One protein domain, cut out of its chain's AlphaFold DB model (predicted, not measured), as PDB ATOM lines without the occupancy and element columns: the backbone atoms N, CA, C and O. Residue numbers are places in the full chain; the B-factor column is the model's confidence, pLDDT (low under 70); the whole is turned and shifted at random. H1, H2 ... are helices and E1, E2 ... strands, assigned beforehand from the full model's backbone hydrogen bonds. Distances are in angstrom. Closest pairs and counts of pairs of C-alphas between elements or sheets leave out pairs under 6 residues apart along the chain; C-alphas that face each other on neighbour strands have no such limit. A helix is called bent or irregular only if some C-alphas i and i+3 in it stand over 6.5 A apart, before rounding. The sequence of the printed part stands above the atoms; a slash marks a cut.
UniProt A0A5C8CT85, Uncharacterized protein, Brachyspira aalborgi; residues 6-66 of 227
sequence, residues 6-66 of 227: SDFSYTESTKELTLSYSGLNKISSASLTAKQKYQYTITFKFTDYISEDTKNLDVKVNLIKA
ATOM      1  N   SER A   6     -24.790  25.591 -38.592       86.06
ATOM      2  CA  SER A   6     -24.857  24.146 -38.318       86.06
ATOM      3  C   SER A   6     -23.619  23.603 -37.591       86.06
ATOM      4  O   SER A   6     -23.636  22.498 -37.040       86.06
ATOM      5  N   ASP A   7     -22.548  24.394 -37.528       87.94
ATOM      6  CA  ASP A   7     -21.342  24.090 -36.752       87.94
ATOM      7  C   ASP A   7     -21.491  24.404 -35.262       87.94
ATOM      8  O   ASP A   7     -20.574  24.151 -34.476       87.94
ATOM      9  N   PHE A   8     -22.643  24.942 -34.865       85.31
ATOM     10  CA  PHE A   8     -22.959  25.269 -33.489       85.31
ATOM     11  C   PHE A   8     -24.234  24.557 -33.041       85.31
ATOM     12  O   PHE A   8     -25.202  24.421 -33.784       85.31
ATOM     13  N   SER A   9     -24.235  24.105 -31.793       87.31
ATOM     14  CA  SER A   9     -25.415  23.630 -31.082       87.31
ATOM     15  C   SER A   9     -25.875  24.700 -30.105       87.31
ATOM     16  O   SER A   9     -25.070  25.218 -29.328       87.31
ATOM     17  N   TYR A  10     -27.168  25.012 -30.128       84.88
ATOM     18  CA  TYR A  10     -27.794  25.898 -29.157       84.88
ATOM     19  C   TYR A  10     -28.781  25.117 -28.297       84.88
ATOM     20  O   TYR A  10     -29.700  24.487 -28.819       84.88
ATOM     21  N   THR A  11     -28.598  25.182 -26.982       86.06
ATOM     22  CA  THR A  11     -29.523  24.578 -26.022       86.06
ATOM     23  C   THR A  11     -30.423  25.667 -25.460       86.06
ATOM     24  O   THR A  11     -29.977  26.533 -24.711       86.06
ATOM     25  N   GLU A  12     -31.708  25.634 -25.808       80.69
ATOM     26  CA  GLU A  12     -32.636  26.712 -25.454       80.69
ATOM     27  C   GLU A  12     -32.885  26.835 -23.944       80.69
ATOM     28  O   GLU A  12     -33.053  27.949 -23.447       80.69
ATOM     29  N   SER A  13     -32.888  25.723 -23.205       83.69
ATOM     30  CA  SER A  13     -33.134  25.721 -21.757       83.69
ATOM     31  C   SER A  13     -31.983  26.335 -20.958       83.69
ATOM     32  O   SER A  13     -32.229  27.047 -19.989       83.69
ATOM     33  N   THR A  14     -30.735  26.098 -21.377       84.00
ATOM     34  CA  THR A  14     -29.527  26.617 -20.710       84.00
ATOM     35  C   THR A  14     -28.995  27.898 -21.346       84.00
ATOM     36  O   THR A  14     -28.146  28.565 -20.763       84.00
ATOM     37  N   LYS A  15     -29.507  28.264 -22.529       77.88
ATOM     38  CA  LYS A  15     -29.026  29.379 -23.360       77.88
ATOM     39  C   LYS A  15     -27.551  29.234 -23.763       77.88
ATOM     40  O   LYS A  15     -26.896  30.226 -24.079       77.88
ATOM     41  N   GLU A  16     -27.030  28.008 -23.791       76.75
ATOM     42  CA  GLU A  16     -25.641  27.725 -24.154       76.75
ATOM     43  C   GLU A  16     -25.480  27.532 -25.664       76.75
ATOM     44  O   GLU A  16     -26.189  26.732 -26.278       76.75
ATOM     45  N   LEU A  17     -24.506  28.235 -26.250       79.62
ATOM     46  CA  LEU A  17     -24.039  28.033 -27.620       79.62
ATOM     47  C   LEU A  17     -22.678  27.326 -27.582       79.62
ATOM     48  O   LEU A  17     -21.705  27.863 -27.053       79.62
ATOM     49  N   THR A  18     -22.603  26.130 -28.149       83.06
ATOM     50  CA  THR A  18     -21.395  25.289 -28.185       83.06
ATOM     51  C   THR A  18     -21.032  24.937 -29.619       83.06
ATOM     52  O   THR A  18     -21.894  24.913 -30.490       83.06
ATOM     53  N   LEU A  19     -19.755  24.656 -29.887       83.12
ATOM     54  CA  LEU A  19     -19.375  24.043 -31.161       83.12
ATOM     55  C   LEU A  19     -19.932  22.620 -31.208       83.12
ATOM     56  O   LEU A  19     -19.695  21.828 -30.295       83.12
ATOM     57  N   SER A  20     -20.643  22.302 -32.283       88.00
ATOM     58  CA  SER A  20     -21.101  20.945 -32.545       88.00
ATOM     59  C   SER A  20     -19.919  20.058 -32.954       88.00
ATOM     60  O   SER A  20     -18.813  20.528 -33.236       88.00
ATOM     61  N   TYR A  21     -20.146  18.746 -33.030       84.88
ATOM     62  CA  TYR A  21     -19.129  17.812 -33.512       84.88
ATOM     63  C   TYR A  21     -18.643  18.156 -34.935       84.88
ATOM     64  O   TYR A  21     -17.446  18.072 -35.212       84.88
ATOM     65  N   SER A  22     -19.535  18.608 -35.828       85.31
ATOM     66  CA  SER A  22     -19.160  19.061 -37.176       85.31
ATOM     67  C   SER A  22     -18.292  20.319 -37.136       85.31
ATOM     68  O   SER A  22     -17.263  20.363 -37.817       85.31
ATOM     69  N   GLY A  23     -18.635  21.293 -36.288       84.25
ATOM     70  CA  GLY A  23     -17.830  22.498 -36.083       84.25
ATOM     71  C   GLY A  23     -16.438  22.196 -35.529       84.25
ATOM     72  O   GLY A  23     -15.435  22.692 -36.049       84.25
ATOM     73  N   LEU A  24     -16.354  21.310 -34.531       81.88
ATOM     74  CA  LEU A  24     -15.086  20.810 -33.992       81.88
ATOM     75  C   LEU A  24     -14.256  20.098 -35.067       81.88
ATOM     76  O   LEU A  24     -13.055  20.347 -35.180       81.88
ATOM     77  N   ASN A  25     -14.883  19.267 -35.901       82.56
ATOM     78  CA  ASN A  25     -14.190  18.574 -36.983       82.56
ATOM     79  C   ASN A  25     -13.648  19.539 -38.041       82.56
ATOM     80  O   ASN A  25     -12.492  19.393 -38.443       82.56
ATOM     81  N   LYS A  26     -14.410  20.563 -38.449       83.62
ATOM     82  CA  LYS A  26     -13.919  21.609 -39.368       83.62
ATOM     83  C   LYS A  26     -12.689  22.315 -38.800       83.62
ATOM     84  O   LYS A  26     -11.702  22.488 -39.510       83.62
ATOM     85  N   ILE A  27     -12.711  22.640 -37.507       75.62
ATOM     86  CA  ILE A  27     -11.569  23.239 -36.805       75.62
ATOM     87  C   ILE A  27     -10.360  22.303 -36.791       75.62
ATOM     88  O   ILE A  27      -9.253  22.730 -37.117       75.62
ATOM     89  N   SER A  28     -10.562  21.037 -36.429       72.31
ATOM     90  CA  SER A  28      -9.476  20.055 -36.312       72.31
ATOM     91  C   SER A  28      -8.847  19.673 -37.658       72.31
ATOM     92  O   SER A  28      -7.652  19.392 -37.716       72.31
ATOM     93  N   SER A  29      -9.634  19.699 -38.738       75.00
ATOM     94  CA  SER A  29      -9.204  19.367 -40.103       75.00
ATOM     95  C   SER A  29      -8.627  20.559 -40.864       75.00
ATOM     96  O   SER A  29      -7.983  20.383 -41.898       75.00
ATOM     97  N   ALA A  30      -8.815  21.780 -40.362       70.06
ATOM     98  CA  ALA A  30      -8.195  22.947 -40.954       70.06
ATOM     99  C   ALA A  30      -6.676  22.934 -40.727       70.06
ATOM    100  O   ALA A  30      -6.179  22.871 -39.599       70.06
ATOM    101  N   SER A  31      -5.921  23.086 -41.814       69.50
ATOM    102  CA  SER A  31      -4.478  23.336 -41.774       69.50
ATOM    103  C   SER A  31      -4.196  24.749 -41.260       69.50
ATOM    104  O   SER A  31      -3.886  25.660 -42.023       69.50
ATOM    105  N   LEU A  32      -4.333  24.951 -39.949       67.31
ATOM    106  CA  LEU A  32      -3.930  26.191 -39.293       67.31
ATOM    107  C   LEU A  32      -2.400  26.173 -39.137       67.31
ATOM    108  O   LEU A  32      -1.829  25.180 -38.652       67.31
ATOM    109  N   THR A  33      -1.727  27.261 -39.511       66.75
ATOM    110  CA  THR A  33      -0.314  27.447 -39.143       66.75
ATOM    111  C   THR A  33      -0.220  27.888 -37.676       66.75
ATOM    112  O   THR A  33      -1.164  28.458 -37.120       66.75
ATOM    113  N   ALA A  34       0.871  27.542 -36.987       64.88
ATOM    114  CA  ALA A  34       1.033  27.885 -35.572       64.88
ATOM    115  C   ALA A  34       1.001  29.412 -35.377       64.88
ATOM    116  O   ALA A  34       1.506  30.146 -36.223       64.88
ATOM    117  N   LYS A  35       0.408  29.887 -34.272       63.81
ATOM    118  CA  LYS A  35       0.217  31.322 -33.960       63.81
ATOM    119  C   LYS A  35      -0.723  32.073 -34.920       63.81
ATOM    120  O   LYS A  35      -0.922  33.275 -34.746       63.81
ATOM    121  N   GLN A  36      -1.347  31.402 -35.892       63.28
ATOM    122  CA  GLN A  36      -2.310  32.037 -36.791       63.28
ATOM    123  C   GLN A  36      -3.633  32.302 -36.068       63.28
ATOM    124  O   GLN A  36      -4.218  31.406 -35.457       63.28
ATOM    125  N   LYS A  37      -4.087  33.556 -36.135       62.50
ATOM    126  CA  LYS A  37      -5.313  34.041 -35.504       62.50
ATOM    127  C   LYS A  37      -6.448  34.025 -36.521       62.50
ATOM    128  O   LYS A  37      -6.427  34.799 -37.473       62.50
ATOM    129  N   TYR A  38      -7.451  33.190 -36.289       66.56
ATOM    130  CA  TYR A  38      -8.711  33.231 -37.022       66.56
ATOM    131  C   TYR A  38      -9.723  33.980 -36.168       66.56
ATOM    132  O   TYR A  38     -10.106  33.511 -35.097       66.56
ATOM    133  N   GLN A  39     -10.100  35.177 -36.606       65.56
ATOM    134  CA  GLN A  39     -11.178  35.922 -35.977       65.56
ATOM    135  C   GLN A  39     -12.501  35.476 -36.593       65.56
ATOM    136  O   GLN A  39     -12.699  35.592 -37.798       65.56
ATOM    137  N   TYR A  40     -13.388  34.982 -35.747       66.44
ATOM    138  CA  TYR A  40     -14.779  34.718 -36.059       66.44
ATOM    139  C   TYR A  40     -15.617  35.817 -35.419       66.44
ATOM    140  O   TYR A  40     -15.399  36.162 -34.258       66.44
ATOM    141  N   THR A  41     -16.569  36.363 -36.164       70.31
ATOM    142  CA  THR A  41     -17.625  37.201 -35.597       70.31
ATOM    143  C   THR A  41     -18.875  36.344 -35.513       70.31
ATOM    144  O   THR A  41     -19.351  35.850 -36.531       70.31
ATOM    145  N   ILE A  42     -19.374  36.139 -34.301       69.56
ATOM    146  CA  ILE A  42     -20.674  35.529 -34.050       69.56
ATOM    147  C   ILE A  42     -21.656  36.683 -33.872       69.56
ATOM    148  O   ILE A  42     -21.569  37.416 -32.889       69.56
ATOM    149  N   THR A  43     -22.562  36.865 -34.829       71.06
ATOM    150  CA  THR A  43     -23.620  37.877 -34.752       71.06
ATOM    151  C   THR A  43     -24.869  37.251 -34.149       71.06
ATOM    152  O   THR A  43     -25.507  36.400 -34.765       71.06
ATOM    153  N   PHE A  44     -25.232  37.685 -32.947       68.50
ATOM    154  CA  PHE A  44     -26.513  37.357 -32.336       68.50
ATOM    155  C   PHE A  44     -27.552  38.376 -32.783       68.50
ATOM    156  O   PHE A  44     -27.335  39.579 -32.648       68.50
ATOM    157  N   LYS A  45     -28.684  37.897 -33.293       73.88
ATOM    158  CA  LYS A  45     -29.830  38.725 -33.664       73.88
ATOM    159  C   LYS A  45     -30.930  38.510 -32.636       73.88
ATOM    160  O   LYS A  45     -31.433  37.398 -32.497       73.88
ATOM    161  N   PHE A  46     -31.288  39.566 -31.923       73.25
ATOM    162  CA  PHE A  46     -32.391  39.571 -30.970       73.25
ATOM    163  C   PHE A  46     -33.540  40.366 -31.567       73.25
ATOM    164  O   PHE A  46     -33.334  41.494 -32.009       73.25
ATOM    165  N   THR A  47     -34.734  39.789 -31.564       77.56
ATOM    166  CA  THR A  47     -35.961  40.491 -31.936       77.56
ATOM    167  C   THR A  47     -36.823  40.601 -30.694       77.56
ATOM    168  O   THR A  47     -37.124  39.594 -30.052       77.56
ATOM    169  N   ASP A  48     -37.180  41.826 -30.333       72.38
ATOM    170  CA  ASP A  48     -38.224  42.056 -29.348       72.38
ATOM    171  C   ASP A  48     -39.574  41.850 -30.041       72.38
ATOM    172  O   ASP A  48     -39.951  42.613 -30.921       72.38
ATOM    173  N   TYR A  49     -40.296  40.793 -29.672       68.62
ATOM    174  CA  TYR A  49     -41.583  40.460 -30.286       68.62
ATOM    175  C   TYR A  49     -42.717  41.426 -29.909       68.62
ATOM    176  O   TYR A  49     -43.788  41.344 -30.502       68.62
ATOM    177  N   ILE A  50     -42.509  42.321 -28.936       74.81
ATOM    178  CA  ILE A  50     -43.500  43.334 -28.540       74.81
ATOM    179  C   ILE A  50     -43.331  44.611 -29.368       74.81
ATOM    180  O   ILE A  50     -44.324  45.212 -29.768       74.81
ATOM    181  N   SER A  51     -42.088  45.033 -29.619       76.69
ATOM    182  CA  SER A  51     -41.778  46.243 -30.398       76.69
ATOM    183  C   SER A  51     -41.420  45.974 -31.865       76.69
ATOM    184  O   SER A  51     -41.310  46.917 -32.639       76.69
ATOM    185  N   GLU A  52     -41.226  44.706 -32.242       74.56
ATOM    186  CA  GLU A  52     -40.686  44.232 -33.531       74.56
ATOM    187  C   GLU A  52     -39.268  44.742 -33.865       74.56
ATOM    188  O   GLU A  52     -38.710  44.438 -34.926       74.56
ATOM    189  N   ASP A  53     -38.619  45.439 -32.928       78.75
ATOM    190  CA  ASP A  53     -37.261  45.935 -33.087       78.75
ATOM    191  C   ASP A  53     -36.248  44.789 -33.078       78.75
ATOM    192  O   ASP A  53     -36.244  43.895 -32.225       78.75
ATOM    193  N   THR A  54     -35.314  44.856 -34.019       76.25
ATOM    194  CA  THR A  54     -34.191  43.927 -34.105       76.25
ATOM    195  C   THR A  54     -32.904  44.599 -33.645       76.25
ATOM    196  O   THR A  54     -32.524  45.653 -34.156       76.25
ATOM    197  N   LYS A  55     -32.167  43.940 -32.749       80.44
ATOM    198  CA  LYS A  55     -30.825  44.343 -32.314       80.44
ATOM    199  C   LYS A  55     -29.811  43.252 -32.629       80.44
ATOM    200  O   LYS A  55     -30.039  42.080 -32.340       80.44
ATOM    201  N   ASN A  56     -28.669  43.658 -33.175       82.06
ATOM    202  CA  ASN A  56     -27.536  42.769 -33.403       82.06
ATOM    203  C   ASN A  56     -26.486  42.966 -32.302       82.06
ATOM    204  O   ASN A  56     -26.172  44.100 -31.938       82.06
ATOM    205  N   LEU A  57     -25.918  41.868 -31.809       76.19
ATOM    206  CA  LEU A  57     -24.740  41.850 -30.949       76.19
ATOM    207  C   LEU A  57     -23.651  41.018 -31.624       76.19
ATOM    208  O   LEU A  57     -23.793  39.807 -31.770       76.19
ATOM    209  N   ASP A  58     -22.548  41.663 -31.982       80.06
ATOM    210  CA  ASP A  58     -21.391  40.989 -32.563       80.06
ATOM    211  C   ASP A  58     -20.393  40.581 -31.475       80.06
ATOM    212  O   ASP A  58     -19.807  41.421 -30.789       80.06
ATOM    213  N   VAL A  59     -20.140  39.279 -31.354       71.00
ATOM    214  CA  VAL A  59     -19.115  38.709 -30.476       71.00
ATOM    215  C   VAL A  59     -17.931  38.248 -31.317       71.00
ATOM    216  O   VAL A  59     -18.049  37.358 -32.156       71.00
ATOM    217  N   LYS A  60     -16.753  38.832 -31.077       73.44
ATOM    218  CA  LYS A  60     -15.514  38.450 -31.767       73.44
ATOM    219  C   LYS A  60     -14.777  37.359 -30.995       73.44
ATOM    220  O   LYS A  60     -14.198  37.624 -29.944       73.44
ATOM    221  N   VAL A  61     -14.734  36.155 -31.550       67.75
ATOM    222  CA  VAL A  61     -13.985  35.010 -31.017       67.75
ATOM    223  C   VAL A  61     -12.703  34.837 -31.822       67.75
ATOM    224  O   VAL A  61     -12.723  34.860 -33.047       67.75
ATOM    225  N   ASN A  62     -11.564  34.668 -31.152       66.75
ATOM    226  CA  ASN A  62     -10.295  34.409 -31.828       66.75
ATOM    227  C   ASN A  62      -9.869  32.968 -31.569       66.75
ATOM    228  O   ASN A  62      -9.561  32.614 -30.433       66.75
ATOM    229  N   LEU A  63      -9.816  32.161 -32.623       68.31
ATOM    230  CA  LEU A  63      -9.248  30.824 -32.573       68.31
ATOM    231  C   LEU A  63      -7.769  30.910 -32.954       68.31
ATOM    232  O   LEU A  63      -7.426  31.425 -34.020       68.31
ATOM    233  N   ILE A  64      -6.888  30.434 -32.078       67.62
ATOM    234  CA  ILE A  64      -5.443  30.440 -32.316       67.62
ATOM    235  C   ILE A  64      -4.945  29.012 -32.152       67.62
ATOM    236  O   ILE A  64      -5.081  28.433 -31.074       67.62
ATOM    237  N   LYS A  65      -4.332  28.448 -33.198       74.12
ATOM    238  CA  LYS A  65      -3.568  27.212 -33.029       74.12
ATOM    239  C   LYS A  65      -2.321  27.538 -32.222       74.12
ATOM    240  O   LYS A  65      -1.392  28.175 -32.727       74.12
ATOM    241  N   ALA A  66      -2.332  27.129 -30.962       82.12
ATOM    242  CA  ALA A  66      -1.215  27.348 -30.068       82.12
ATOM    243  C   ALA A  66       0.024  26.585 -30.557       82.12
ATOM    244  O   ALA A  66      -0.058  25.415 -30.932       82.12
TER     245      ALA A  66
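Overview. This is residues 6 to 66 of the 227 residues of an uncharacterized protein of Brachyspira aalborgi (UniProt A0A5C8CT85). A long, narrow two-stranded hairpin of E3 and E4 makes the longest axis of the model, and a much shorter hairpin of E1 and E2 with the helix H1 after it lies along one side of this ribbon, joined to it by the link of residues 30 to 36 at one end. The arrangement is open, with few contacts: E1 and E2 are apart from both long strands, H1 is apart from E4, and the turns at residues 11 to 16 and 48 to 53 stick out free. The printed part has 61 residues with one named helix and four named strands in the order E1, E2, H1, E3, E4, in two sheets of two strands each, E1 - E2 and E3 - E4, both antiparallel. The class is mixed, helices and strands, with 39 residues in named elements. The whole is loose, with a radius of gyration of the C-alphas of 15.0 A, and a rod in outline, spanning 47 by 21 by 16 A.

Arrangement. From the first printed residue on, E1, residues 8 to 11, and E2, residues 16 to 19, form a hairpin with a tight link of 4 residues. They are antiparallel neighbours, with 155 degrees between their N-to-C directions. The C-alphas of Phe 8 and Leu 19 face each other at 4.4 A, and N 9 and O 18 are 2.8 A apart, within hydrogen-bond range, as are N 18 and O 9 at 2.9 A. After a tight link of 1 residue comes H1, residues 21 to 29. Its closest approach to E1 is between the C-alphas of Phe 8 and Gly 23, 6.4 A apart, the one pair of C-alphas within 8 A. The centres of E1 and H1 are 14.5 A apart. Within H1, every O i to N i+4 pair is within hydrogen-bond range. A short link of 7 residues leads from H1 to E3, residues 37 to 47. E3 and E4, residues 54 to 64, form the second hairpin, with a short link of 6 residues and an angle of 161 degrees between their directions. The C-alphas of Lys 37 and Ile 64 face each other at 4.8 A, and those of Thr 47 and Thr 54 at 4.4 A. N 38 and O 63 are 2.9 A apart, and N 46 and O 55 are 2.8 A apart, both within hydrogen-bond range. E1 and E2 are apart from E3 and from E4, and H1 is apart from E4.

Along the chain. E1 begins at C-alpha 8, (-22.959, 25.269, -33.489), and is 10.0 A long from first to last C-alpha; E2 is 10.1 A long. H1 runs from Tyr 21 to Ser 29 over 12.0 A and is not bent. E3 runs over 31.5 A from Lys 37 to Thr 47, whose C-alpha is at (-35.961, 40.491, -31.936). E4 runs over 31.8 A from Thr 54 and ends at C-alpha 64, (-5.443, 30.440, -32.316).

Size, cuts and confidence. The two C-alphas farthest apart are those of Ala 34 and Ile 50, at 47.7 A. Without the stretches that stand free, residues 11 to 16 and 48 to 53, the remaining 49 residues span 39 by 21 by 12 A. The printed part has no cut, and no link is long. The C-alphas of Ser 6 and Ala 66, the first and last printed residues, are 25.2 A apart. The mean pLDDT of the printed part is 75.8. It is under 70 in 17 residues: 31 to 40, 42, 44, 49 and 61 to 64.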